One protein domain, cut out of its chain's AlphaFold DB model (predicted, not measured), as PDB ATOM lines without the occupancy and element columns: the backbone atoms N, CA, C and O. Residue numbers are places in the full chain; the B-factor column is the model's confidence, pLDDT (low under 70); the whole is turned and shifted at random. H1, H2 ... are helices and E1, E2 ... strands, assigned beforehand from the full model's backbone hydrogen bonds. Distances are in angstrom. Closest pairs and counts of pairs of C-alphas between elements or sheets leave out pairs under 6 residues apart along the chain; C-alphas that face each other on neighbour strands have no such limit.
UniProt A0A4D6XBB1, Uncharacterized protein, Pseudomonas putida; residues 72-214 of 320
ATOM      1  N   GLN A  72     -24.257  15.958  13.083       94.19
ATOM      2  CA  GLN A  72     -23.282  15.725  12.031       94.19
ATOM      3  C   GLN A  72     -22.957  14.234  11.884       94.19
ATOM      4  O   GLN A  72     -23.027  13.733  10.769       94.19
ATOM      5  N   GLU A  73     -22.599  13.547  12.974       94.06
ATOM      6  CA  GLU A  73     -22.122  12.154  12.948       94.06
ATOM      7  C   GLU A  73     -23.125  11.130  12.402       94.06
ATOM      8  O   GLU A  73     -22.709  10.046  12.009       94.06
ATOM      9  N   ASP A  74     -24.409  11.483  12.327       95.06
ATOM     10  CA  ASP A  74     -25.461  10.591  11.840       95.06
ATOM     11  C   ASP A  74     -25.474  10.482  10.301       95.06
ATOM     12  O   ASP A  74     -26.140   9.606   9.750       95.06
ATOM     13  N   TRP A  75     -24.771  11.386   9.604       97.25
ATOM     14  CA  TRP A  75     -24.774  11.497   8.146       97.25
ATOM     15  C   TRP A  75     -23.496  10.970   7.502       97.25
ATOM     16  O   TRP A  75     -22.379  11.344   7.875       97.25
ATOM     17  N   GLU A  76     -23.678  10.225   6.421       97.50
ATOM     18  CA  GLU A  76     -22.607   9.770   5.547       97.50
ATOM     19  C   GLU A  76     -22.959  10.065   4.090       97.50
ATOM     20  O   GLU A  76     -24.059   9.774   3.624       97.50
ATOM     21  N   VAL A  77     -22.021  10.659   3.355       97.94
ATOM     22  CA  VAL A  77     -22.162  10.907   1.923       97.94
ATOM     23  C   VAL A  77     -21.145  10.073   1.178       97.94
ATOM     24  O   VAL A  77     -19.946  10.330   1.242       97.94
ATOM     25  N   GLU A  78     -21.636   9.113   0.417       97.00
ATOM     26  CA  GLU A  78     -20.807   8.217  -0.360       97.00
ATOM     27  C   GLU A  78     -20.411   8.856  -1.693       97.00
ATOM     28  O   GLU A  78     -21.234   9.418  -2.428       97.00
ATOM     29  N   LEU A  79     -19.124   8.769  -2.013       96.31
ATOM     30  CA  LEU A  79     -18.522   9.347  -3.203       96.31
ATOM     31  C   LEU A  79     -18.323   8.288  -4.288       96.31
ATOM     32  O   LEU A  79     -18.012   7.127  -4.036       96.31
ATOM     33  N   ALA A  80     -18.452   8.723  -5.535       94.00
ATOM     34  CA  ALA A  80     -18.004   7.985  -6.707       94.00
ATOM     35  C   ALA A  80     -17.154   8.899  -7.592       94.00
ATOM     36  O   ALA A  80     -17.464  10.082  -7.733       94.00
ATOM     37  N   GLY A  81     -16.125   8.354  -8.242       90.19
ATOM     38  CA  GLY A  81     -15.235   9.147  -9.085       90.19
ATOM     39  C   GLY A  81     -13.803   8.637  -9.059       90.19
ATOM     40  O   GLY A  81     -13.546   7.481  -9.401       90.19
ATOM     41  N   ASP A  82     -12.872   9.524  -8.716       84.19
ATOM     42  CA  ASP A  82     -11.443   9.227  -8.652       84.19
ATOM     43  C   ASP A  82     -11.022   8.792  -7.243       84.19
ATOM     44  O   ASP A  82     -10.695   9.622  -6.398       84.19
ATOM     45  N   GLY A  83     -11.040   7.487  -6.974       84.62
ATOM     46  CA  GLY A  83     -10.591   6.957  -5.683       84.62
ATOM     47  C   GLY A  83      -9.101   7.203  -5.412       84.62
ATOM     48  O   GLY A  83      -8.712   7.421  -4.266       84.62
ATOM     49  N   GLN A  84      -8.259   7.255  -6.455       82.88
ATOM     50  CA  GLN A  84      -6.818   7.488  -6.288       82.88
ATOM     51  C   GLN A  84      -6.536   8.889  -5.752       82.88
ATOM     52  O   GLN A  84      -5.646   9.075  -4.919       82.88
ATOM     53  N   ASP A  85      -7.325   9.863  -6.200       83.88
ATOM     54  CA  ASP A  85      -7.235  11.235  -5.725       83.88
ATOM     55  C   ASP A  85      -7.542  11.362  -4.222       83.88
ATOM     56  O   ASP A  85      -6.889  12.118  -3.494       83.88
ATOM     57  N   LEU A  86      -8.514  10.578  -3.742       89.31
ATOM     58  CA  LEU A  86      -8.945  10.566  -2.345       89.31
ATOM     59  C   LEU A  86      -7.986   9.780  -1.441       89.31
ATOM     60  O   LEU A  86      -7.738  10.207  -0.311       89.31
ATOM     61  N   TYR A  87      -7.375   8.704  -1.949       86.19
ATOM     62  CA  TYR A  87      -6.422   7.866  -1.212       86.19
ATOM     63  C   TYR A  87      -5.276   8.668  -0.582       86.19
ATOM     64  O   TYR A  87      -4.963   8.526   0.601       86.19
ATOM     65  N   GLY A  88      -4.658   9.561  -1.359       80.56
ATOM     66  CA  GLY A  88      -3.541  10.376  -0.874       80.56
ATOM     67  C   GLY A  88      -3.935  11.370   0.221       80.56
ATOM     68  O   GLY A  88      -3.073  11.811   0.985       80.56
ATOM     69  N   MET A  89      -5.218  11.727   0.298       83.88
ATOM     70  CA  MET A  89      -5.750  12.651   1.291       83.88
ATOM     71  C   MET A  89      -6.128  11.926   2.583       83.88
ATOM     72  O   MET A  89      -5.726  12.388   3.646       83.88
ATOM     73  N   THR A  90      -6.810  10.779   2.522       85.06
ATOM     74  CA  THR A  90      -7.229  10.041   3.733       85.06
ATOM     75  C   THR A  90      -6.051   9.539   4.574       85.06
ATOM     76  O   THR A  90      -6.158   9.471   5.796       85.06
ATOM     77  N   GLY A  91      -4.898   9.258   3.956       74.00
ATOM     78  CA  GLY A  91      -3.675   8.857   4.664       74.00
ATOM     79  C   GLY A  91      -2.914   9.998   5.357       74.00
ATOM     80  O   GLY A  91      -2.006   9.741   6.149       74.00
ATOM     81  N   ARG A  92      -3.250  11.265   5.077       71.31
ATOM     82  CA  ARG A  92      -2.624  12.443   5.694       71.31
ATOM     83  C   ARG A  92      -3.536  12.918   6.820       71.31
ATOM     84  O   ARG A  92      -4.583  13.497   6.563       71.31
ATOM     85  N   GLY A  93      -3.164  12.629   8.070       65.31
ATOM     86  CA  GLY A  93      -3.954  13.016   9.246       65.31
ATOM     87  C   GLY A  93      -4.362  14.499   9.235       65.31
ATOM     88  O   GLY A  93      -3.695  15.330   8.628       65.31
ATOM     89  N   GLY A  94      -5.462  14.840   9.908       66.88
ATOM     90  CA  GLY A  94      -5.951  16.224   9.990       66.88
ATOM     91  C   GLY A  94      -7.452  16.370   9.774       66.88
ATOM     92  O   GLY A  94      -8.024  17.276  10.364       66.88
ATOM     93  N   SER A  95      -8.078  15.465   9.012       79.56
ATOM     94  CA  SER A  95      -9.533  15.276   8.860       79.56
ATOM     95  C   SER A  95     -10.387  16.514   9.224       79.56
ATOM     96  O   SER A  95     -11.054  16.504  10.266       79.56
ATOM     97  N   PRO A  96     -10.352  17.591   8.413       90.38
ATOM     98  CA  PRO A  96     -11.109  18.798   8.705       90.38
ATOM     99  C   PRO A  96     -12.607  18.502   8.631       90.38
ATOM    100  O   PRO A  96     -13.095  17.918   7.668       90.38
ATOM    101  N   ASP A  97     -13.363  18.962   9.616       92.06
ATOM    102  CA  ASP A  97     -14.781  18.635   9.753       92.06
ATOM    103  C   ASP A  97     -15.648  19.309   8.677       92.06
ATOM    104  O   ASP A  97     -16.799  18.935   8.494       92.06
ATOM    105  N   TYR A  98     -15.108  20.277   7.926       92.56
ATOM    106  CA  TYR A  98     -15.773  20.860   6.751       92.56
ATOM    107  C   TYR A  98     -15.963  19.850   5.619       92.56
ATOM    108  O   TYR A  98     -16.944  19.937   4.880       92.56
ATOM    109  N   PHE A  99     -15.016  18.925   5.468       93.88
ATOM    110  CA  PHE A  99     -15.023  17.900   4.434       93.88
ATOM    111  C   PHE A  99     -14.178  16.724   4.934       93.88
ATOM    112  O   PHE A  99     -13.035  16.512   4.519       93.88
ATOM    113  N   ARG A 100     -14.725  16.016   5.924       93.94
ATOM    114  CA  ARG A 100     -14.081  14.877   6.577       93.94
ATOM    115  C   ARG A 100     -14.241  13.676   5.660       93.94
ATOM    116  O   ARG A 100     -15.364  13.225   5.502       93.94
ATOM    117  N   ILE A 101     -13.152  13.175   5.083       93.00
ATOM    118  CA  ILE A 101     -13.154  12.042   4.143       93.00
ATOM    119  C   ILE A 101     -12.602  10.797   4.841       93.00
ATOM    120  O   ILE A 101     -11.592  10.887   5.540       93.00
ATOM    121  N   TRP A 102     -13.216   9.641   4.611       92.12
ATOM    122  CA  TRP A 102     -12.706   8.332   5.030       92.12
ATOM    123  C   TRP A 102     -13.013   7.261   3.977       92.12
ATOM    124  O   TRP A 102     -13.600   7.547   2.933       92.12
ATOM    125  N   GLY A 103     -12.578   6.030   4.248       90.12
ATOM    126  CA  GLY A 103     -12.687   4.897   3.335       90.12
ATOM    127  C   GLY A 103     -11.366   4.602   2.628       90.12
ATOM    128  O   GLY A 103     -10.286   4.968   3.103       90.12
ATOM    129  N   GLY A 104     -11.453   3.915   1.496       85.81
ATOM    130  CA  GLY A 104     -10.290   3.525   0.705       85.81
ATOM    131  C   GLY A 104      -9.587   2.245   1.158       85.81
ATOM    132  O   GLY A 104      -8.569   1.875   0.576       85.81
ATOM    133  N   ILE A 105     -10.105   1.562   2.182       82.94
ATOM    134  CA  ILE A 105      -9.574   0.296   2.694       82.94
ATOM    135  C   ILE A 105     -10.740  -0.671   2.871       82.94
ATOM    136  O   ILE A 105     -11.686  -0.385   3.600       82.94
ATOM    137  N   ASP A 106     -10.653  -1.825   2.219       80.44
ATOM    138  CA  ASP A 106     -11.490  -2.972   2.528       80.44
ATOM    139  C   ASP A 106     -10.826  -3.764   3.659       80.44
ATOM    140  O   ASP A 106      -9.879  -4.521   3.445       80.44
ATOM    141  N   HIS A 107     -11.319  -3.574   4.881       77.94
ATOM    142  CA  HIS A 107     -10.799  -4.259   6.061       77.94
ATOM    143  C   HIS A 107     -11.051  -5.771   6.055       77.94
ATOM    144  O   HIS A 107     -10.356  -6.490   6.771       77.94
ATOM    145  N   GLN A 108     -12.024  -6.268   5.283       78.31
ATOM    146  CA  GLN A 108     -12.279  -7.708   5.197       78.31
ATOM    147  C   GLN A 108     -11.210  -8.403   4.356       78.31
ATOM    148  O   GLN A 108     -10.785  -9.506   4.697       78.31
ATOM    149  N   ASN A 109     -10.766  -7.747   3.283       78.62
ATOM    150  CA  ASN A 109      -9.790  -8.291   2.339       78.62
ATOM    151  C   ASN A 109      -8.369  -7.721   2.510       78.62
ATOM    152  O   ASN A 109      -7.473  -8.106   1.760       78.62
ATOM    153  N   ASP A 110      -8.165  -6.820   3.478       79.62
ATOM    154  CA  ASP A 110      -6.911  -6.092   3.731       79.62
ATOM    155  C   ASP A 110      -6.315  -5.476   2.450       79.62
ATOM    156  O   ASP A 110      -5.112  -5.526   2.183       79.62
ATOM    157  N   CYS A 111      -7.187  -4.931   1.596       80.31
ATOM    158  CA  CYS A 111      -6.803  -4.372   0.305       80.31
ATOM    159  C   CYS A 111      -7.373  -2.963   0.099       80.31
ATOM    160  O   CYS A 111      -8.398  -2.611   0.688       80.31
ATOM    161  N   PRO A 112      -6.744  -2.129  -0.751       80.88
ATOM    162  CA  PRO A 112      -7.308  -0.835  -1.107       80.88
ATOM    163  C   PRO A 112      -8.704  -0.982  -1.727       80.88
ATOM    164  O   PRO A 112      -8.917  -1.842  -2.582       80.88
ATOM    165  N   SER A 113      -9.629  -0.111  -1.326       85.38
ATOM    166  CA  SER A 113     -10.951   0.040  -1.947       85.38
ATOM    167  C   SER A 113     -11.056   1.398  -2.648       85.38
ATOM    168  O   SER A 113     -10.316   2.329  -2.342       85.38
ATOM    169  N   ASN A 114     -11.981   1.517  -3.602       85.31
ATOM    170  CA  ASN A 114     -12.372   2.800  -4.193       85.31
ATOM    171  C   ASN A 114     -13.633   3.388  -3.541       85.31
ATOM    172  O   ASN A 114     -14.149   4.393  -4.032       85.31
ATOM    173  N   ASP A 115     -14.132   2.774  -2.469       90.50
ATOM    174  CA  ASP A 115     -15.260   3.290  -1.706       90.50
ATOM    175  C   ASP A 115     -14.762   4.339  -0.713       90.50
ATOM    176  O   ASP A 115     -13.998   4.052   0.214       90.50
ATOM    177  N   TYR A 116     -15.181   5.577  -0.951       94.38
ATOM    178  CA  TYR A 116     -14.886   6.721  -0.107       94.38
ATOM    179  C   TYR A 116     -16.179   7.400   0.280       94.38
ATOM    180  O   TYR A 116     -17.093   7.531  -0.534       94.38
ATOM    181  N   SER A 117     -16.186   7.929   1.490       95.31
ATOM    182  CA  SER A 117     -17.296   8.703   2.009       95.31
ATOM    183  C   SER A 117     -16.791   9.986   2.629       95.31
ATOM    184  O   SER A 117     -15.614  10.114   2.983       95.31
ATOM    185  N   PHE A 118     -17.686  10.955   2.755       96.06
ATOM    186  CA  PHE A 118     -17.417  12.148   3.523       96.06
ATOM    187  C   PHE A 118     -18.592  12.583   4.389       96.06
ATOM    188  O   PHE A 118     -19.742  12.182   4.221       96.06
ATOM    189  N   ASN A 119     -18.261  13.467   5.317       95.62
ATOM    190  CA  ASN A 119     -19.171  14.156   6.206       95.62
ATOM    191  C   ASN A 119     -18.780  15.640   6.264       95.62
ATOM    192  O   ASN A 119     -17.623  15.999   6.021       95.62
ATOM    193  N   SER A 120     -19.738  16.509   6.592       96.38
ATOM    194  CA  SER A 120     -19.491  17.928   6.789       96.38
ATOM    195  C   SER A 120     -20.175  18.514   8.027       96.38
ATOM    196  O   SER A 120     -21.321  18.194   8.337       96.38
ATOM    197  N   LEU A 121     -19.522  19.493   8.661       95.44
ATOM    198  CA  LEU A 121     -20.089  20.359   9.704       95.44
ATOM    199  C   LEU A 121     -21.403  21.019   9.288       95.44
ATOM    200  O   LEU A 121     -22.230  21.311  10.150       95.44
ATOM    201  N   TYR A 122     -21.604  21.262   7.992       95.69
ATOM    202  CA  TYR A 122     -22.844  21.854   7.485       95.69
ATOM    203  C   TYR A 122     -24.070  20.962   7.699       95.69
ATOM    204  O   TYR A 122     -25.192  21.471   7.684       95.69
ATOM    205  N   PHE A 123     -23.872  19.659   7.921       95.94
ATOM    206  CA  PHE A 123     -24.949  18.707   8.188       95.94
ATOM    207  C   PHE A 123     -25.469  18.814   9.624       95.94
ATOM    208  O   PHE A 123     -26.614  18.459   9.899       95.94
ATOM    209  N   ASN A 124     -24.660  19.360  10.538       95.00
ATOM    210  CA  ASN A 124     -25.059  19.525  11.924       95.00
ATOM    211  C   ASN A 124     -26.231  20.499  12.049       95.00
ATOM    212  O   ASN A 124     -26.159  21.641  11.591       95.00
ATOM    213  N   GLY A 125     -27.280  20.088  12.751       93.50
ATOM    214  CA  GLY A 125     -28.422  20.954  13.005       93.50
ATOM    215  C   GLY A 125     -29.458  20.976  11.879       93.50
ATOM    216  O   GLY A 125     -30.487  21.628  12.040       93.50
ATOM    217  N   GLN A 126     -29.209  20.298  10.753       93.69
ATOM    218  CA  GLN A 126     -30.172  20.239   9.654       93.69
ATOM    219  C   GLN A 126     -31.317  19.291   9.999       93.69
ATOM    220  O   GLN A 126     -31.134  18.318  10.725       93.69
ATOM    221  N   ARG A 127     -32.506  19.591   9.474       89.50
ATOM    222  CA  ARG A 127     -33.725  18.778   9.644       89.50
ATOM    223  C   ARG A 127     -34.300  18.267   8.336       89.50
ATOM    224  O   ARG A 127     -35.130  17.369   8.345       89.50
ATOM    225  N   ASP A 128     -33.898  18.873   7.227       92.69
ATOM    226  CA  ASP A 128     -34.406  18.538   5.909       92.69
ATOM    227  C   ASP A 128     -33.331  17.763   5.130       92.69
ATOM    228  O   ASP A 128     -32.279  18.329   4.812       92.69
ATOM    229  N   PRO A 129     -33.572  16.484   4.804       93.50
ATOM    230  CA  PRO A 129     -32.670  15.697   3.970       93.50
ATOM    231  C   PRO A 129     -32.418  16.309   2.587       93.50
ATOM    232  O   PRO A 129     -31.359  16.081   2.006       93.50
ATOM    233  N   GLU A 130     -33.352  17.101   2.047       94.56
ATOM    234  CA  GLU A 130     -33.126  17.853   0.806       94.56
ATOM    235  C   GLU A 130     -31.950  18.820   0.962       94.56
ATOM    236  O   GLU A 130     -31.075  18.884   0.100       94.56
ATOM    237  N   VAL A 131     -31.878  19.525   2.094       94.69
ATOM    238  CA  VAL A 131     -30.782  20.454   2.388       94.69
ATOM    239  C   VAL A 131     -29.451  19.707   2.467       94.69
ATOM    240  O   VAL A 131     -28.463  20.188   1.915       94.69
ATOM    241  N   ILE A 132     -29.420  18.509   3.063       96.19
ATOM    242  CA  ILE A 132     -28.215  17.662   3.093       96.19
ATOM    243  C   ILE A 132     -27.750  17.307   1.677       96.19
ATOM    244  O   ILE A 132     -26.571  17.477   1.367       96.19
ATOM    245  N   TRP A 133     -28.668  16.892   0.797       96.75
ATOM    246  CA  TRP A 133     -28.349  16.619  -0.608       96.75
ATOM    247  C   TRP A 133     -27.753  17.839  -1.314       96.75
ATOM    248  O   TRP A 133     -26.717  17.724  -1.971       96.75
ATOM    249  N   GLN A 134     -28.361  19.019  -1.160       96.19
ATOM    250  CA  GLN A 134     -27.859  20.231  -1.810       96.19
ATOM    251  C   GLN A 134     -26.494  20.666  -1.264       96.19
ATOM    252  O   GLN A 134     -25.612  21.027  -2.045       96.19
ATOM    253  N   LEU A 135     -26.280  20.573   0.052       96.06
ATOM    254  CA  LEU A 135     -24.983  20.841   0.676       96.06
ATOM    255  C   LEU A 135     -23.908  19.875   0.169       96.06
ATOM    256  O   LEU A 135     -22.814  20.306  -0.189       96.06
ATOM    257  N   ALA A 136     -24.224  18.582   0.091       97.19
ATOM    258  CA  ALA A 136     -23.308  17.567  -0.411       97.19
ATOM    259  C   ALA A 136     -22.900  17.841  -1.865       97.19
ATOM    260  O   ALA A 136     -21.709  17.853  -2.185       97.19
ATOM    261  N   TYR A 137     -23.873  18.130  -2.737       96.31
ATOM    262  CA  TYR A 137     -23.600  18.503  -4.123       96.31
ATOM    263  C   TYR A 137     -22.734  19.755  -4.236       96.31
ATOM    264  O   TYR A 137     -21.841  19.814  -5.086       96.31
ATOM    265  N   GLU A 138     -22.987  20.756  -3.398       96.06
ATOM    266  CA  GLU A 138     -22.246  22.008  -3.451       96.06
ATOM    267  C   GLU A 138     -20.791  21.828  -3.017       96.06
ATOM    268  O   GLU A 138     -19.883  22.255  -3.733       96.06
ATOM    269  N   LEU A 139     -20.553  21.120  -1.912       96.31
ATOM    270  CA  LEU A 139     -19.206  20.831  -1.419       96.31
ATOM    271  C   LEU A 139     -18.398  19.995  -2.420       96.31
ATOM    272  O   LEU A 139     -17.247  20.325  -2.703       96.31
ATOM    273  N   VAL A 140     -19.007  18.964  -3.015       96.12
ATOM    274  CA  VAL A 140     -18.362  18.142  -4.053       96.12
ATOM    275  C   VAL A 140     -18.040  18.970  -5.300       96.12
ATOM    276  O   VAL A 140     -16.961  18.833  -5.875       96.12
ATOM    277  N   ASN A 141     -18.922  19.884  -5.707       95.12
ATOM    278  CA  ASN A 141     -18.658  20.770  -6.840       95.12
ATOM    279  C   ASN A 141     -17.505  21.745  -6.582       95.12
ATOM    280  O   ASN A 141     -16.669  21.945  -7.466       95.12
ATOM    281  N   ILE A 142     -17.435  22.326  -5.383       96.50
ATOM    282  CA  ILE A 142     -16.315  23.179  -4.970       96.50
ATOM    283  C   ILE A 142     -15.016  22.362  -4.954       96.50
ATOM    284  O   ILE A 142     -14.003  22.809  -5.494       96.50
ATOM    285  N   PHE A 143     -15.051  21.147  -4.397       95.94
ATOM    286  CA  PHE A 143     -13.908  20.236  -4.369       95.94
ATOM    287  C   PHE A 143     -13.401  19.885  -5.780       95.94
ATOM    288  O   PHE A 143     -12.196  19.902  -6.041       95.94
ATOM    289  N   ASN A 144     -14.313  19.617  -6.716       96.00
ATOM    290  CA  ASN A 144     -13.976  19.346  -8.114       96.00
ATOM    291  C   ASN A 144     -13.309  20.553  -8.783       96.00
ATOM    292  O   ASN A 144     -12.281  20.393  -9.437       96.00
ATOM    293  N   GLY A 145     -13.841  21.761  -8.577       96.81
ATOM    294  CA  GLY A 145     -13.222  22.992  -9.071       96.81
ATOM    295  C   GLY A 145     -11.832  23.235  -8.481       96.81
ATOM    296  O   GLY A 145     -10.911  23.637  -9.192       96.81
ATOM    297  N   ALA A 146     -11.652  22.926  -7.193       97.06
ATOM    298  CA  ALA A 146     -10.344  22.971  -6.551       97.06
ATOM    299  C   ALA A 146      -9.378  21.955  -7.166       97.06
ATOM    300  O   ALA A 146      -8.209  22.275  -7.331       97.06
ATOM    301  N   SER A 147      -9.839  20.760  -7.534       95.56
ATOM    302  CA  SER A 147      -9.003  19.755  -8.204       95.56
ATOM    303  C   SER A 147      -8.604  20.177  -9.619       95.56
ATOM    304  O   SER A 147      -7.430  20.051  -9.973       95.56
ATOM    305  N   GLU A 148      -9.525  20.771 -10.381       96.31
ATOM    306  CA  GLU A 148      -9.248  21.297 -11.726       96.31
ATOM    307  C   GLU A 148      -8.173  22.404 -11.692       96.31
ATOM    308  O   GLU A 148      -7.293  22.450 -12.545       96.31
ATOM    309  N   LEU A 149      -8.126  23.229 -10.634       97.56
ATOM    310  CA  LEU A 149      -7.061  24.230 -10.451       97.56
ATOM    311  C   LEU A 149      -5.638  23.626 -10.479       97.56
ATOM    312  O   LEU A 149      -4.665  24.311 -10.827       97.56
ATOM    313  N   PHE A 150      -5.487  22.364 -10.069       95.19
ATOM    314  CA  PHE A 150      -4.194  21.681  -9.999       95.19
ATOM    315  C   PHE A 150      -3.941  20.729 -11.164       95.19
ATOM    316  O   PHE A 150      -2.775  20.518 -11.493       95.19
ATOM    317  N   SER A 151      -4.985  20.187 -11.788       93.62
ATOM    318  CA  SER A 151      -4.858  19.199 -12.856       93.62
ATOM    319  C   SER A 151      -5.906  19.431 -13.938       93.62
ATOM    320  O   SER A 151      -7.096  19.485 -13.645       93.62
ATOM    321  N   PHE A 152      -5.465  19.547 -15.192       94.50
ATOM    322  CA  PHE A 152      -6.377  19.676 -16.326       94.50
ATOM    323  C   PHE A 152      -7.196  18.396 -16.497       94.50
ATOM    324  O   PHE A 152      -6.628  17.305 -16.548       94.50
ATOM    325  N   LYS A 153      -8.517  18.539 -16.642       92.00
ATOM    326  CA  LYS A 153      -9.468  17.422 -16.714       92.00
ATOM    327  C   LYS A 153      -9.351  16.509 -15.496       92.00
ATOM    328  O   LYS A 153      -9.339  15.282 -15.636       92.00
ATOM    329  N   ALA A 154      -9.271  17.106 -14.308       90.81
ATOM    330  CA  ALA A 154      -9.299  16.352 -13.068       90.81
ATOM    331  C   ALA A 154     -10.555  15.470 -13.048       90.81
ATOM    332  O   ALA A 154     -11.672  15.918 -13.340       90.81
ATOM    333  N   ARG A 155     -10.380  14.183 -12.737       90.94
ATOM    334  CA  ARG A 155     -11.507  13.259 -12.696       90.94
ATOM    335  C   ARG A 155     -12.410  13.646 -11.526       90.94
ATOM    336  O   ARG A 155     -11.987  13.715 -10.377       90.94
ATOM    337  N   ARG A 156     -13.668  13.932 -11.849       93.50
ATOM    338  CA  ARG A 156     -14.624  14.524 -10.910       93.50
ATOM    339  C   ARG A 156     -15.157  13.494  -9.927       93.50
ATOM    340  O   ARG A 156     -15.472  12.367 -10.309       93.50
ATOM    341  N   GLN A 157     -15.325  13.937  -8.690       95.00
ATOM    342  CA  GLN A 157     -16.124  13.261  -7.682       95.00
ATOM    343  C   GLN A 157     -17.606  13.578  -7.891       95.00
ATOM    344  O   GLN A 157     -17.979  14.649  -8.375       95.00
ATOM    345  N   THR A 158     -18.461  12.645  -7.505       95.75
ATOM    346  CA  THR A 158     -19.918  12.751  -7.557       95.75
ATOM    347  C   THR A 158     -20.514  12.121  -6.309       95.75
ATOM    348  O   THR A 158     -19.911  11.226  -5.720       95.75
ATOM    349  N   VAL A 159     -21.702  12.574  -5.909       97.06
ATOM    350  CA  VAL A 159     -22.442  11.943  -4.811       97.06
ATOM    351  C   VAL A 159     -23.139  10.686  -5.336       97.06
ATOM    352  O   VAL A 159     -24.046  10.770  -6.179       97.06
ATOM    353  N   ARG A 160     -22.704   9.524  -4.843       96.25
ATOM    354  CA  ARG A 160     -23.290   8.217  -5.157       96.25
ATOM    355  C   ARG A 160     -24.615   8.064  -4.423       96.25
ATOM    356  O   ARG A 160     -25.655   8.026  -5.080       96.25
ATOM    357  N   GLU A 161     -24.555   8.081  -3.098       97.25
ATOM    358  CA  GLU A 161     -25.675   7.876  -2.181       97.25
ATOM    359  C   GLU A 161     -25.442   8.689  -0.896       97.25
ATOM    360  O   GLU A 161     -24.312   9.083  -0.600       97.25
ATOM    361  N   ILE A 162     -26.507   8.969  -0.146       97.88
ATOM    362  CA  ILE A 162     -26.417   9.564   1.194       97.88
ATOM    363  C   ILE A 162     -27.091   8.614   2.172       97.88
ATOM    364  O   ILE A 162     -28.204   8.158   1.914       97.88
ATOM    365  N   TYR A 163     -26.443   8.363   3.300       97.62
ATOM    366  CA  TYR A 163     -26.946   7.528   4.376       97.62
ATOM    367  C   TYR A 163     -27.202   8.373   5.624       97.62
ATOM    368  O   TYR A 163     -26.460   9.310   5.930       97.62
ATOM    369  N   PHE A 164     -28.266   8.022   6.336       96.44
ATOM    370  CA  PHE A 164     -28.546   8.482   7.687       96.44
ATOM    371  C   PHE A 164     -28.604   7.252   8.587       96.44
ATOM    372  O   PHE A 164     -29.450   6.388   8.356       96.44
ATOM    373  N   LEU A 165     -27.698   7.149   9.563       94.44
ATOM    374  CA  LEU A 165     -27.569   5.973  10.436       94.44
ATOM    375  C   LEU A 165     -27.552   4.655   9.634       94.44
ATOM    376  O   LEU A 165     -28.384   3.770   9.838       94.44
ATOM    377  N   ASP A 166     -26.649   4.576   8.652       93.88
ATOM    378  CA  ASP A 166     -26.456   3.437   7.737       93.88
ATOM    379  C   ASP A 166     -27.651   3.103   6.819       93.88
ATOM    380  O   ASP A 166     -27.621   2.123   6.069       93.88
ATOM    381  N   LYS A 167     -28.712   3.920   6.822       94.56
ATOM    382  CA  LYS A 167     -29.890   3.734   5.963       94.56
ATOM    383  C   LYS A 167     -29.869   4.705   4.785       94.56
ATOM    384  O   LYS A 167     -29.715   5.908   4.996       94.56
ATOM    385  N   PRO A 168     -30.058   4.224   3.543       96.50
ATOM    386  CA  PRO A 168     -30.009   5.083   2.369       96.50
ATOM    387  C   PRO A 168     -31.178   6.068   2.365       96.50
ATOM    388  O   PRO A 168     -32.345   5.705   2.546       96.50
ATOM    389  N   VAL A 169     -30.867   7.331   2.115       96.38
ATOM    390  CA  VAL A 169     -31.827   8.424   2.034       96.38
ATOM    391  C   VAL A 169     -32.244   8.620   0.588       96.38
ATOM    392  O   VAL A 169     -31.429   8.617  -0.328       96.38
ATOM    393  N   ARG A 170     -33.543   8.839   0.361       95.56
ATOM    394  CA  ARG A 170     -34.085   8.999  -0.991       95.56
ATOM    395  C   ARG A 170     -33.327  10.076  -1.769       95.56
ATOM    396  O   ARG A 170     -33.339  11.246  -1.389       95.56
ATOM    397  N   ARG A 171     -32.776   9.678  -2.917       95.44
ATOM    398  CA  ARG A 171     -32.052  10.558  -3.834       95.44
ATOM    399  C   ARG A 171     -32.852  11.789  -4.253       95.44
ATOM    400  O   ARG A 171     -34.037  11.691  -4.597       95.44
ATOM    401  N   ARG A 172     -32.171  12.934  -4.281       94.06
ATOM    402  CA  ARG A 172     -32.702  14.235  -4.708       94.06
ATOM    403  C   ARG A 172     -31.942  14.754  -5.917       94.06
ATOM    404  O   ARG A 172     -30.797  14.384  -6.139       94.06
ATOM    405  N   GLN A 173     -32.601  15.563  -6.740       93.31
ATOM    406  CA  GLN A 173     -31.928  16.187  -7.876       93.31
ATOM    407  C   GLN A 173     -31.157  17.410  -7.397       93.31
ATOM    408  O   GLN A 173     -31.631  18.155  -6.544       93.31
ATOM    409  N   GLN A 174     -29.989  17.644  -7.983       92.31
ATOM    410  CA  GLN A 174     -29.248  18.861  -7.708       92.31
ATOM    411  C   GLN A 174     -30.055  20.088  -8.151       92.31
ATOM    412  O   GLN A 174     -30.374  20.256  -9.333       92.31
ATOM    413  N   ALA A 175     -30.346  20.971  -7.202       89.38
ATOM    414  CA  ALA A 175     -30.933  22.263  -7.477       89.38
ATOM    415  C   ALA A 175     -29.866  23.200  -8.058       89.38
ATOM    416  O   ALA A 175     -28.694  23.177  -7.680       89.38
ATOM    417  N   ARG A 176     -30.272  24.073  -8.983       80.44
ATOM    418  CA  ARG A 176     -29.392  25.106  -9.552       80.44
ATOM    419  C   ARG A 176     -29.368  26.341  -8.654       80.44
ATOM    420  O   ARG A 176     -29.762  27.423  -9.081       80.44
ATOM    421  N   VAL A 177     -28.949  26.166  -7.405       74.56
ATOM    422  CA  VAL A 177     -28.788  27.269  -6.453       74.56
ATOM    423  C   VAL A 177     -27.315  27.650  -6.412       74.56
ATOM    424  O   VAL A 177     -26.462  26.819  -6.123       74.56
ATOM    425  N   ILE A 178     -27.019  28.905  -6.741       68.88
ATOM    426  CA  ILE A 178     -25.689  29.490  -6.565       68.88
ATOM    427  C   ILE A 178     -25.780  30.349  -5.313       68.88
ATOM    428  O   ILE A 178     -26.394  31.415  -5.339       68.88
ATOM    429  N   ALA A 179     -25.228  29.855  -4.213       79.50
ATOM    430  CA  ALA A 179     -25.192  30.583  -2.959       79.50
ATOM    431  C   ALA A 179     -23.955  30.181  -2.161       79.50
ATOM    432  O   ALA A 179     -23.593  29.008  -2.082       79.50
ATOM    433  N   LEU A 180     -23.334  31.182  -1.551       89.62
ATOM    434  CA  LEU A 180     -22.251  30.988  -0.607       89.62
ATOM    435  C   LEU A 180     -22.807  30.324   0.665       89.62
ATOM    436  O   LEU A 180     -23.798  30.799   1.219       89.62
ATOM    437  N   LEU A 181     -22.178  29.242   1.134       92.62
ATOM    438  CA  LEU A 181     -22.663  28.494   2.306       92.62
ATOM    439  C   LEU A 181     -22.514  29.278   3.622       92.62
ATOM    440  O   LEU A 181     -23.264  29.057   4.571       92.62
ATOM    441  N   GLY A 182     -21.552  30.198   3.678       93.44
ATOM    442  CA  GLY A 182     -21.170  30.928   4.880       93.44
ATOM    443  C   GLY A 182     -20.396  30.065   5.878       93.44
ATOM    444  O   GLY A 182     -20.313  28.842   5.762       93.44
ATOM    445  N   ARG A 183     -19.835  30.704   6.906       92.06
ATOM    446  CA  ARG A 183     -19.155  30.005   8.002       92.06
ATOM    447  C   ARG A 183     -20.182  29.291   8.898       92.06
ATOM    448  O   ARG A 183     -21.101  29.959   9.383       92.06
ATOM    449  N   PRO A 184     -20.031  27.989   9.215       90.94
ATOM    450  CA  PRO A 184     -20.811  27.347  10.267       90.94
ATOM    451  C   PRO A 184     -20.578  28.046  11.613       90.94
ATOM    452  O   PRO A 184     -19.507  28.594  11.874       90.94
ATOM    453  N   ARG A 185     -21.567  28.016  12.509       88.56
ATOM    454  CA  ARG A 185     -21.463  28.682  13.818       88.56
ATOM    455  C   ARG A 185     -20.360  28.045  14.670       88.56
ATOM    456  O   ARG A 185     -20.563  26.992  15.267       88.56
ATOM    457  N   MET A 186     -19.203  28.698  14.746       92.69
ATOM    458  CA  MET A 186     -18.071  28.275  15.570       92.69
ATOM    459  C   MET A 186     -17.188  29.461  15.972       92.69
ATOM    460  O   MET A 186     -17.212  30.517  15.340       92.69
ATOM    461  N   HIS A 187     -16.384  29.276  17.020       93.50
ATOM    462  CA  HIS A 187     -15.385  30.261  17.438       93.50
ATOM    463  C   HIS A 187     -14.237  30.376  16.427       93.50
ATOM    464  O   HIS A 187     -13.821  29.374  15.846       93.50
ATOM    465  N   GLN A 188     -13.672  31.584  16.296       94.12
ATOM    466  CA  GLN A 188     -12.572  31.899  15.374       94.12
ATOM    467  C   GLN A 188     -11.380  30.940  15.516       94.12
ATOM    468  O   GLN A 188     -10.943  30.376  14.526       94.12
ATOM    469  N   HIS A 189     -10.915  30.670  16.740       95.25
ATOM    470  CA  HIS A 189      -9.818  29.723  16.982       95.25
ATOM    471  C   HIS A 189     -10.099  28.331  16.392       95.25
ATOM    472  O   HIS A 189      -9.238  27.710  15.779       95.25
ATOM    473  N   ARG A 190     -11.333  27.837  16.556       93.94
ATOM    474  CA  ARG A 190     -11.737  26.529  16.028       93.94
ATOM    475  C   ARG A 190     -11.793  26.549  14.502       93.94
ATOM    476  O   ARG A 190     -11.438  25.568  13.869       93.94
ATOM    477  N   TRP A 191     -12.217  27.666  13.917       94.88
ATOM    478  CA  TRP A 191     -12.185  27.866  12.472       94.88
ATOM    479  C   TRP A 191     -10.751  27.836  11.922       94.88
ATOM    480  O   TRP A 191     -10.482  27.108  10.971       94.88
ATOM    481  N   GLU A 192      -9.821  28.552  12.559       94.62
ATOM    482  CA  GLU A 192      -8.401  28.580  12.172       94.62
ATOM    483  C   GLU A 192      -7.763  27.192  12.271       94.62
ATOM    484  O   GLU A 192      -7.023  26.787  11.376       94.62
ATOM    485  N   GLU A 193      -8.100  26.431  13.315       93.94
ATOM    486  CA  GLU A 193      -7.669  25.042  13.473       93.94
ATOM    487  C   GLU A 193      -8.146  24.160  12.306       93.94
ATOM    488  O   GLU A 193      -7.363  23.394  11.744       93.94
ATOM    489  N   GLN A 194      -9.416  24.285  11.909       94.38
ATOM    490  CA  GLN A 194      -9.999  23.516  10.804       94.38
ATOM    491  C   GLN A 194      -9.387  23.902   9.454       94.38
ATOM    492  O   GLN A 194      -9.048  23.023   8.660       94.38
ATOM    493  N   LEU A 195      -9.185  25.198   9.203       95.31
ATOM    494  CA  LEU A 195      -8.510  25.673   7.998       95.31
ATOM    495  C   LEU A 195      -7.045  25.209   7.955       95.31
ATOM    496  O   LEU A 195      -6.576  24.749   6.915       95.31
ATOM    497  N   GLY A 196      -6.335  25.274   9.084       94.12
ATOM    498  CA  GLY A 196      -4.958  24.798   9.206       94.12
ATOM    499  C   GLY A 196      -4.834  23.304   8.909       94.12
ATOM    500  O   GLY A 196      -4.002  22.909   8.092       94.12
ATOM    501  N   LYS A 197      -5.712  22.480   9.494       93.38
ATOM    502  CA  LYS A 197      -5.827  21.042   9.195       93.38
ATOM    503  C   LYS A 197      -6.093  20.784   7.712       93.38
ATOM    504  O   LYS A 197      -5.423  19.953   7.101       93.38
ATOM    505  N   ALA A 198      -7.031  21.524   7.121       94.12
ATOM    506  CA  ALA A 198      -7.363  21.402   5.707       94.12
ATOM    507  C   ALA A 198      -6.159  21.719   4.807       94.12
ATOM    508  O   ALA A 198      -5.828  20.917   3.938       94.12
ATOM    509  N   LEU A 199      -5.460  22.833   5.051       92.81
ATOM    510  CA  LEU A 199      -4.275  23.242   4.289       92.81
ATOM    511  C   LEU A 199      -3.102  22.258   4.431       92.81
ATOM    512  O   LEU A 199      -2.404  22.009   3.449       92.81
ATOM    513  N   GLN A 200      -2.897  21.678   5.621       90.44
ATOM    514  CA  GLN A 200      -1.874  20.648   5.854       90.44
ATOM    515  C   GLN A 200      -2.154  19.361   5.068       90.44
ATOM    516  O   GLN A 200      -1.233  18.743   4.533       90.44
ATOM    517  N   MET A 201      -3.426  18.969   4.985       90.25
ATOM    518  CA  MET A 201      -3.858  17.767   4.275       90.25
ATOM    519  C   MET A 201      -3.817  17.972   2.755       90.25
ATOM    520  O   MET A 201      -3.244  17.154   2.032       90.25
ATOM    521  N   SER A 202      -4.392  19.072   2.256       91.19
ATOM    522  CA  SER A 202      -4.340  19.455   0.843       91.19
ATOM    523  C   SER A 202      -4.702  20.934   0.629       91.19
ATOM    524  O   SER A 202      -5.739  21.385   1.121       91.19
ATOM    525  N   PRO A 203      -3.979  21.679  -0.236       93.00
ATOM    526  CA  PRO A 203      -4.395  23.019  -0.660       93.00
ATOM    527  C   PRO A 203      -5.824  23.072  -1.220       93.00
ATOM    528  O   PRO A 203      -6.493  24.094  -1.097       93.00
ATOM    529  N   ARG A 204      -6.317  21.965  -1.793       94.56
ATOM    530  CA  ARG A 204      -7.690  21.842  -2.304       94.56
ATOM    531  C   ARG A 204      -8.740  21.915  -1.206       94.56
ATOM    532  O   ARG A 204      -9.758  22.569  -1.386       94.56
ATOM    533  N   LEU A 205      -8.478  21.281  -0.064       94.69
ATOM    534  CA  LEU A 205      -9.374  21.340   1.088       94.69
ATOM    535  C   LEU A 205      -9.326  22.721   1.740       94.69
ATOM    536  O   LEU A 205     -10.367  23.247   2.115       94.69
ATOM    537  N   GLY A 206      -8.147  23.349   1.805       95.62
ATOM    538  CA  GLY A 206      -8.039  24.745   2.236       95.62
ATOM    539  C   GLY A 206      -8.851  25.693   1.348       95.62
ATOM    540  O   GLY A 206      -9.600  26.527   1.852       95.62
ATOM    541  N   LEU A 207      -8.771  25.519   0.025       97.62
ATOM    542  CA  LEU A 207      -9.592  26.257  -0.936       97.62
ATOM    543  C   LEU A 207     -11.088  25.998  -0.751       97.62
ATOM    544  O   LEU A 207     -11.858  26.951  -0.796       97.62
ATOM    545  N   LEU A 208     -11.494  24.750  -0.501       96.44
ATOM    546  CA  LEU A 208     -12.888  24.410  -0.219       96.44
ATOM    547  C   LEU A 208     -13.407  25.151   1.013       96.44
ATOM    548  O   LEU A 208     -14.469  25.759   0.932       96.44
ATOM    549  N   VAL A 209     -12.655  25.149   2.119       96.12
ATOM    550  CA  VAL A 209     -13.032  25.874   3.344       96.12
ATOM    551  C   VAL A 209     -13.132  27.374   3.073       96.12
ATOM    552  O   VAL A 209     -14.116  28.002   3.440       96.12
ATOM    553  N   LEU A 210     -12.155  27.966   2.385       97.12
ATOM    554  CA  LEU A 210     -12.189  29.399   2.085       97.12
ATOM    555  C   LEU A 210     -13.328  29.773   1.126       97.12
ATOM    556  O   LEU A 210     -13.920  30.843   1.273       97.12
ATOM    557  N   ALA A 211     -13.662  28.903   0.174       96.81
ATOM    558  CA  ALA A 211     -14.740  29.101  -0.790       96.81
ATOM    559  C   ALA A 211     -16.131  29.101  -0.156       96.81
ATOM    560  O   ALA A 211     -17.073  29.564  -0.789       96.81
ATOM    561  N   THR A 212     -16.299  28.613   1.073       95.12
ATOM    562  CA  THR A 212     -17.594  28.730   1.747       95.12
ATOM    563  C   THR A 212     -17.842  30.124   2.315       95.12
ATOM    564  O   THR A 212     -18.968  30.422   2.696       95.12
ATOM    565  N   GLU A 213     -16.834  30.999   2.344       94.19
ATOM    566  CA  GLU A 213     -16.915  32.336   2.953       94.19
ATOM    567  C   GLU A 213     -16.437  33.469   2.042       94.19
ATOM    568  O   GLU A 213     -16.822  34.621   2.233       94.19
ATOM    569  N   ASN A 214     -15.604  33.156   1.054       96.12
ATOM    570  CA  ASN A 214     -15.023  34.130   0.143       96.12
ATOM    571  C   ASN A 214     -15.659  33.969  -1.233       96.12
ATOM    572  O   ASN A 214     -15.364  33.011  -1.949       96.12
TER     573      ASN A 214
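This is residues 72 to 214 of the 320 residues of an uncharacterized protein of Pseudomonas putida (UniProt A0A4D6XBB1). A strongly twisted sheet of four strands is covered by two helices, the long H2 slanting over E1 and E4 and the short H1 over E2 and E3, while a helical hairpin, H3 and H4, off the sheet, packs on H2 through H4. A stretch with no named element, residues 165 to 187, runs along the outside from E4 to H3. The 143 printed residues, with order E1 H1 E2 E3 H2 E4 H3 H4, are of mixed class, and the sheet, E2 - E3 - E1 - E4, is antiparallel throughout. The whole is compact and rounded, with a radius of gyration of the C-alphas of 14.6 A and spans of 41 by 34 by 30 A.

The inner strand E1, residues 75 to 80, is antiparallel to edge strand E4, residues 158 to 164, with N 78 and O 161 at 2.9 A. On its other side is E3, residues 111 to 119, with N 79 and O 116 at 2.8 A. E3 bends by 63 degrees at residue 114 and forms a hairpin with edge strand E2, residues 100 to 106, where N 102 and O 117 are 2.9 A apart. H1, residues 83 to 90, is on the sheet at a height of 7.6 A; its closest C-alphas to E3 are Gly 83 and Asn 114, 4.8 A. H2, residues 129 to 148, is on the sheet at a height of 8.1 A, slantwise to E1 at 43 degrees on the local plane. E1, H1, E2 and E3, H2, E4 are split strand-helix-strand units, two same-way strands with another between them, both crossovers right-handed. H4, residues 203 to 211, touches residues 139 to 147 of H2 at a steep tilt of 50 degrees, opposite ways, closest at C-alphas 146 and 204, 5.1 A. H3, residues 188 to 201, touches H4 with residues 195 to 199 alone, closest at C-alphas 199 and 206, 4.5 A, at a shallow tilt of 33 degrees, only just short of steep. H1 and H2 are apart. Each O i to N i+4 pair is within hydrogen-bond range in H2, H3 and H4; in H1, 2 of 4 are, beside 4 of 5 O i to N i+3 pairs.

E1 begins at C-alpha 75, (-24.774, 11.497, 8.146), and is 16.7 A long. E2 measures 18.5 A, E3 23.0 A and E4 18.0 A. H1 measures 10.5 A, H2 28.7 A, H3 20.0 A and H4 12.0 A, ending at C-alpha 211, (-14.740, 29.101, -0.790).

The C-alphas farthest apart, Asn 109 and Asn 214, are 42.8 A apart. The printed part has no cut, and the link from E4 to H3 is long. The pLDDT is under 70 at residues 93 to 94 and 178.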